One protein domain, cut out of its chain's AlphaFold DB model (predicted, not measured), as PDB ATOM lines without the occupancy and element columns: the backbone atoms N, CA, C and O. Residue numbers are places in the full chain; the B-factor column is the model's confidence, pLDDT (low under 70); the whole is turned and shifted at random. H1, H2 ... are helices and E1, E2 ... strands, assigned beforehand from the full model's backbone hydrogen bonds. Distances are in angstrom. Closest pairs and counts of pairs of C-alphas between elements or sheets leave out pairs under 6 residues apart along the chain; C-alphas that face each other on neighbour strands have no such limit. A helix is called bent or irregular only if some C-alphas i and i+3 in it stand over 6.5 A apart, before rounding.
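This is residues 236 to 283 of the 293 residues of an uncharacterized protein of Aspergillus tamarii (UniProt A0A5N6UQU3). A small ribbon of two parallel strands, E1 and E2, has the helix H3 packed over one face; H1 packs on H3, and H2 sits past the end of the ribbon where the strands begin. The printed part has 48 residues, with three named helices and two named strands in the order H1, H2, E1, H3, E2. The class is mixed, helices and strands. The whole is compact, with a radius of gyration of the C-alphas of 10.0 A, and rounded, with spans of 26 by 22 by 17 A.

Strand E1, residues 253 to 257, is 12.6 A long from C-alpha 253 at (-10.973, 27.637, -34.403). Strand E2, residues 278 to 282, is 13.1 A long and ends with C-alpha 282 at (-23.143, 31.876, -35.666). Helix H3, residues 263 to 271, measures 12.4 A. H2, residues 244 to 250, measures 10.9 A; it is neither bent nor irregular, but only just: C-alphas 245 and 248 are 6.2 A apart. H1, residues 238 to 241, measures 5.3 A and begins with C-alpha 238 at (-10.507, 37.754, -47.102).

E1 and E2 are parallel at 19 degrees, with N 254 and O 278 within hydrogen-bond range at 2.8 A. E1, H3 and E2 form a strand-helix-strand unit, two parallel neighbour strands with a helix between, whose crossover is right-handed. The closest C-alphas of H3 and E2, Ala 265 and Cys 279, are 5.9 A apart. H1 and H3 touch, the C-alphas of Pro 239 and Ile 268 being closest at 5.1 A. H2 and H3 are close but not clearly touching, about perpendicular at 85 degrees, with the C-alphas of Phe 244 and Ile 268 closest at 7.7 A. H2 and E2 are apart. In H3 every O i to N i+4 pair is within hydrogen-bond range, in H2 0 of 3, with 2 of 4 O i to N i+3 pairs within range; H1 is too short for an O i to N i+4 pair.

The two C-alphas farthest apart, Asp 249 and Gly 260, are 26.8 A apart. The printed part has no cut and no long link. Its mean pLDDT is 88.6, and no printed residue is under 70.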
ATOM      1  N   GLY A 236     -12.200  36.230 -52.449       71.38
ATOM      2  CA  GLY A 236     -10.802  35.930 -52.779       71.38
ATOM      3  C   GLY A 236      -9.765  36.756 -52.011       71.38
ATOM      4  O   GLY A 236      -8.584  36.400 -52.022       71.38
ATOM      5  N   ASP A 237     -10.186  37.836 -51.352       81.62
ATOM      6  CA  ASP A 237      -9.287  38.731 -50.621       81.62
ATOM      7  C   ASP A 237      -9.256  38.405 -49.134       81.62
ATOM      8  O   ASP A 237      -8.185  38.444 -48.535       81.62
ATOM      9  N   VAL A 238     -10.394  38.015 -48.548       85.12
ATOM     10  CA  VAL A 238     -10.507  37.754 -47.102       85.12
ATOM     11  C   VAL A 238      -9.426  36.800 -46.574       85.12
ATOM     12  O   VAL A 238      -8.765  37.178 -45.607       85.12
ATOM     13  N   PRO A 239      -9.132  35.640 -47.205       86.25
ATOM     14  CA  PRO A 239      -8.080  34.737 -46.728       86.25
ATOM     15  C   PRO A 239      -6.671  35.352 -46.700       86.25
ATOM     16  O   PRO A 239      -5.788  34.811 -46.041       86.25
ATOM     17  N   LYS A 240      -6.453  36.465 -47.413       87.00
ATOM     18  CA  LYS A 240      -5.169  37.174 -47.520       87.00
ATOM     19  C   LYS A 240      -5.048  38.345 -46.541       87.00
ATOM     20  O   LYS A 240      -3.949  38.850 -46.346       87.00
ATOM     21  N   LEU A 241      -6.158  38.801 -45.954       88.06
ATOM     22  CA  LEU A 241      -6.180  39.968 -45.062       88.06
ATOM     23  C   LEU A 241      -5.652  39.663 -43.659       88.06
ATOM     24  O   LEU A 241      -5.290  40.577 -42.922       88.06
ATOM     25  N   TYR A 242      -5.613  38.387 -43.286       89.19
ATOM     26  CA  TYR A 242      -5.178  37.942 -41.974       89.19
ATOM     27  C   TYR A 242      -4.379  36.641 -42.109       89.19
ATOM     28  O   TYR A 242      -4.719  35.809 -42.954       89.19
ATOM     29  N   PRO A 243      -3.321  36.424 -41.304       90.19
ATOM     30  CA  PRO A 243      -2.533  35.199 -41.350       90.19
ATOM     31  C   PRO A 243      -3.278  34.031 -40.681       90.19
ATOM     32  O   PRO A 243      -2.827  33.495 -39.671       90.19
ATOM     33  N   PHE A 244      -4.407  33.607 -41.263       90.50
ATOM     34  CA  PHE A 244      -5.223  32.481 -40.785       90.50
ATOM     35  C   PHE A 244      -4.426  31.186 -40.653       90.50
ATOM     36  O   PHE A 244      -4.796  30.316 -39.882       90.50
ATOM     37  N   SER A 245      -3.305  31.050 -41.355       89.94
ATOM     38  CA  SER A 245      -2.458  29.877 -41.207       89.94
ATOM     39  C   SER A 245      -1.774  29.765 -39.844       89.94
ATOM     40  O   SER A 245      -1.342  28.679 -39.490       89.94
ATOM     41  N   LYS A 246      -1.654  30.862 -39.086       91.94
ATOM     42  CA  LYS A 246      -0.964  30.884 -37.787       91.94
ATOM     43  C   LYS A 246      -1.853  30.483 -36.614       91.94
ATOM     44  O   LYS A 246      -1.339  30.089 -35.583       91.94
ATOM     45  N   ILE A 247      -3.175  30.565 -36.759       91.56
ATOM     46  CA  ILE A 247      -4.093  30.261 -35.645       91.56
ATOM     47  C   ILE A 247      -4.276  28.755 -35.433       91.56
ATOM     48  O   ILE A 247      -4.883  28.349 -34.446       91.56
ATOM     49  N   VAL A 248      -3.778  27.918 -36.352       90.38
ATOM     50  CA  VAL A 248      -3.756  26.458 -36.170       90.38
ATOM     51  C   VAL A 248      -2.968  26.062 -34.923       90.38
ATOM     52  O   VAL A 248      -3.380  25.139 -34.223       90.38
ATOM     53  N   ASP A 249      -1.903  26.806 -34.606       87.81
ATOM     54  CA  ASP A 249      -1.054  26.571 -33.437       87.81
ATOM     55  C   ASP A 249      -1.844  26.739 -32.122       87.81
ATOM     56  O   ASP A 249      -1.556  26.065 -31.135       87.81
ATOM     57  N   ASP A 250      -2.916  27.540 -32.154       87.25
ATOM     58  CA  ASP A 250      -3.839  27.803 -31.043       87.25
ATOM     59  C   ASP A 250      -5.176  27.039 -31.184       87.25
ATOM     60  O   ASP A 250      -6.218  27.443 -30.662       87.25
ATOM     61  N   GLY A 251      -5.181  25.918 -31.914       88.00
ATOM     62  CA  GLY A 251      -6.343  25.033 -32.066       88.00
ATOM     63  C   GLY A 251      -7.218  25.300 -33.295       88.00
ATOM     64  O   GLY A 251      -8.164  24.548 -33.542       88.00
ATOM     65  N   GLY A 252      -6.903  26.322 -34.097       90.25
ATOM     66  CA  GLY A 252      -7.444  26.493 -35.449       90.25
ATOM     67  C   GLY A 252      -8.925  26.864 -35.535       90.25
ATOM     68  O   GLY A 252      -9.519  26.689 -36.598       90.25
ATOM     69  N   LEU A 253      -9.542  27.333 -34.446       93.38
ATOM     70  CA  LEU A 253     -10.973  27.637 -34.403       93.38
ATOM     71  C   LEU A 253     -11.270  29.090 -34.794       93.38
ATOM     72  O   LEU A 253     -10.749  30.029 -34.199       93.38
ATOM     73  N   ILE A 254     -12.183  29.262 -35.744       92.62
ATOM     74  CA  ILE A 254     -12.744  30.545 -36.167       92.62
ATOM     75  C   ILE A 254     -14.236  30.544 -35.825       92.62
ATOM     76  O   ILE A 254     -14.952  29.602 -36.165       92.62
ATOM     77  N   VAL A 255     -14.717  31.605 -35.179       93.31
ATOM     78  CA  VAL A 255     -16.150  31.824 -34.947       93.31
ATOM     79  C   VAL A 255     -16.604  33.002 -35.805       93.31
ATOM     80  O   VAL A 255     -16.192  34.136 -35.575       93.31
ATOM     81  N   ASP A 256     -17.419  32.718 -36.817       91.25
ATOM     82  CA  ASP A 256     -17.966  33.691 -37.766       91.25
ATOM     83  C   ASP A 256     -19.316  34.209 -37.239       91.25
ATOM     84  O   ASP A 256     -20.367  33.606 -37.478       91.25
ATOM     85  N   VAL A 257     -19.265  35.269 -36.421       92.25
ATOM     86  CA  VAL A 257     -20.432  35.894 -35.771       92.25
ATOM     87  C   VAL A 257     -21.136  36.831 -36.754       92.25
ATOM     88  O   VAL A 257     -20.546  37.808 -37.209       92.25
ATOM     89  N   GLY A 258     -22.402  36.551 -37.065       85.94
ATOM     90  CA  GLY A 258     -23.128  37.207 -38.158       85.94
ATOM     91  C   GLY A 258     -22.688  36.709 -39.540       85.94
ATOM     92  O   GLY A 258     -22.745  37.451 -40.522       85.94
ATOM     93  N   GLY A 259     -22.189  35.470 -39.618       85.19
ATOM     94  CA  GLY A 259     -21.620  34.900 -40.844       85.19
ATOM     95  C   GLY A 259     -22.648  34.534 -41.922       85.19
ATOM     96  O   GLY A 259     -22.277  34.053 -43.002       85.19
ATOM     97  N   GLY A 260     -23.944  34.735 -41.663       84.31
ATOM     98  CA  GLY A 260     -25.035  34.373 -42.559       84.31
ATOM     99  C   GLY A 260     -25.001  32.888 -42.918       84.31
ATOM    100  O   GLY A 260     -25.092  32.015 -42.060       84.31
ATOM    101  N   MET A 261     -24.828  32.592 -44.208       79.56
ATOM    102  CA  MET A 261     -24.769  31.222 -44.733       79.56
ATOM    103  C   MET A 261     -23.351  30.619 -44.724       79.56
ATOM    104  O   MET A 261     -23.144  29.541 -45.283       79.56
ATOM    105  N   GLY A 262     -22.360  31.296 -44.132       86.19
ATOM    106  CA  GLY A 262     -21.002  30.765 -43.962       86.19
ATOM    107  C   GLY A 262     -20.087  30.894 -45.181       86.19
ATOM    108  O   GLY A 262     -19.046  30.243 -45.244       86.19
ATOM    109  N   GLN A 263     -20.434  31.729 -46.162       85.44
ATOM    110  CA  GLN A 263     -19.625  31.911 -47.373       85.44
ATOM    111  C   GLN A 263     -18.186  32.393 -47.088       85.44
ATOM    112  O   GLN A 263     -17.254  31.987 -47.784       85.44
ATOM    113  N   VAL A 264     -17.990  33.231 -46.062       87.62
ATOM    114  CA  VAL A 264     -16.658  33.716 -45.659       87.62
ATOM    115  C   VAL A 264     -15.853  32.585 -45.031       87.62
ATOM    116  O   VAL A 264     -14.747  32.301 -45.493       87.62
ATOM    117  N   ALA A 265     -16.441  31.896 -44.050       90.19
ATOM    118  CA  ALA A 265     -15.870  30.694 -43.457       90.19
ATOM    119  C   ALA A 265     -15.447  29.672 -44.526       90.19
ATOM    120  O   ALA A 265     -14.307  29.211 -44.519       90.19
ATOM    121  N   GLN A 266     -16.317  29.378 -45.498       89.19
ATOM    122  CA  GLN A 266     -16.010  28.451 -46.588       89.19
ATOM    123  C   GLN A 266     -14.811  28.908 -47.429       89.19
ATOM    124  O   GLN A 266     -13.969  28.081 -47.779       89.19
ATOM    125  N   SER A 267     -14.703  30.202 -47.743       89.62
ATOM    126  CA  SER A 267     -13.567  30.734 -48.507       89.62
ATOM    127  C   SER A 267     -12.245  30.604 -47.751       89.62
ATOM    128  O   SER A 267     -11.252  30.164 -48.326       89.62
ATOM    129  N   ILE A 268     -12.236  30.915 -46.449       90.62
ATOM    130  CA  ILE A 268     -11.042  30.773 -45.602       90.62
ATOM    131  C   ILE A 268     -10.586  29.310 -45.556       90.62
ATOM    132  O   ILE A 268      -9.418  29.026 -45.822       90.62
ATOM    133  N   LEU A 269     -11.508  28.378 -45.285       91.25
ATOM    134  CA  LEU A 269     -11.197  26.946 -45.218       91.25
ATOM    135  C   LEU A 269     -10.721  26.390 -46.568       91.25
ATOM    136  O   LEU A 269      -9.787  25.593 -46.615       91.25
ATOM    137  N   SER A 270     -11.322  26.841 -47.673       90.56
ATOM    138  CA  SER A 270     -10.945  26.403 -49.024       90.56
ATOM    139  C   SER A 270      -9.579  26.936 -49.467       90.56
ATOM    140  O   SER A 270      -8.954  26.342 -50.343       90.56
ATOM    141  N   HIS A 271      -9.109  28.046 -48.888       91.12
ATOM    142  CA  HIS A 271      -7.792  28.609 -49.192       91.12
ATOM    143  C   HIS A 271      -6.647  27.807 -48.555       91.12
ATOM    144  O   HIS A 271      -5.554  27.753 -49.114       91.12
ATOM    145  N   TRP A 272      -6.908  27.153 -47.419       89.38
ATOM    146  CA  TRP A 272      -5.933  26.355 -46.671       89.38
ATOM    147  C   TRP A 272      -6.424  24.913 -46.462       89.38
ATOM    148  O   TRP A 272      -6.635  24.487 -45.319       89.38
ATOM    149  N   PRO A 273      -6.621  24.134 -47.545       85.88
ATOM    150  CA  PRO A 273      -7.129  22.775 -47.428       85.88
ATOM    151  C   PRO A 273      -6.136  21.913 -46.637       85.88
ATOM    152  O   PRO A 273      -4.966  21.803 -46.996       85.88
ATOM    153  N   GLY A 274      -6.603  21.300 -45.547       83.62
ATOM    154  CA  GLY A 274      -5.797  20.386 -44.729       83.62
ATOM    155  C   GLY A 274      -4.975  21.034 -43.611       83.62
ATOM    156  O   GLY A 274      -4.295  20.318 -42.886       83.62
ATOM    157  N   LEU A 275      -5.079  22.352 -43.402       87.94
ATOM    158  CA  LEU A 275      -4.382  23.039 -42.305       87.94
ATOM    159  C   LEU A 275      -5.047  22.833 -40.929       87.94
ATOM    160  O   LEU A 275      -4.611  23.399 -39.942       87.94
ATOM    161  N   GLY A 276      -6.128  22.052 -40.841       88.81
ATOM    162  CA  GLY A 276      -6.821  21.785 -39.574       88.81
ATOM    163  C   GLY A 276      -7.674  22.944 -39.045       88.81
ATOM    164  O   GLY A 276      -8.187  22.849 -37.931       88.81
ATOM    165  N   LEU A 277      -7.865  24.007 -39.835       93.38
ATOM    166  CA  LEU A 277      -8.781  25.097 -39.501       93.38
ATOM    167  C   LEU A 277     -10.226  24.589 -39.413       93.38
ATOM    168  O   LEU A 277     -10.672  23.780 -40.230       93.38
ATOM    169  N   LYS A 278     -10.969  25.102 -38.435       92.69
ATOM    170  CA  LYS A 278     -12.389  24.828 -38.210       92.69
ATOM    171  C   LYS A 278     -13.130  26.149 -38.107       92.69
ATOM    172  O   LYS A 278     -12.678  27.050 -37.408       92.69
ATOM    173  N   CYS A 279     -14.290  26.240 -38.745       92.75
ATOM    174  CA  CYS A 279     -15.169  27.396 -38.607       92.75
ATOM    175  C   CYS A 279     -16.494  26.990 -37.968       92.75
ATOM    176  O   CYS A 279     -17.113  26.013 -38.387       92.75
ATOM    177  N   VAL A 280     -16.954  27.782 -37.005       92.94
ATOM    178  CA  VAL A 280     -18.326  27.759 -36.495       92.94
ATOM    179  C   VAL A 280     -19.002  29.037 -36.957       92.94
ATOM    180  O   VAL A 280     -18.547  30.128 -36.627       92.94
ATOM    181  N   VAL A 281     -20.082  28.909 -37.720       91.50
ATOM    182  CA  VAL A 281     -20.887  30.053 -38.157       91.50
ATOM    183  C   VAL A 281     -22.004  30.265 -37.145       91.50
ATOM    184  O   VAL A 281     -22.759  29.337 -36.856       91.50
ATOM    185  N   GLN A 282     -22.089  31.470 -36.589       91.62
ATOM    186  CA  GLN A 282     -23.143  31.876 -35.666       91.62
ATOM    187  C   GLN A 282     -23.997  32.943 -36.338       91.62
ATOM    188  O   GLN A 282     -23.525  34.046 -36.595       91.62
ATOM    189  N   ASP A 283     -25.255  32.620 -36.614       84.50
ATOM    190  CA  ASP A 283     -26.211  33.558 -37.194       84.50
ATOM    191  C   ASP A 283     -27.637  33.172 -36.785       84.50
ATOM    192  O   ASP A 283     -27.913  31.988 -36.566       84.50
TER     193      ASP A 283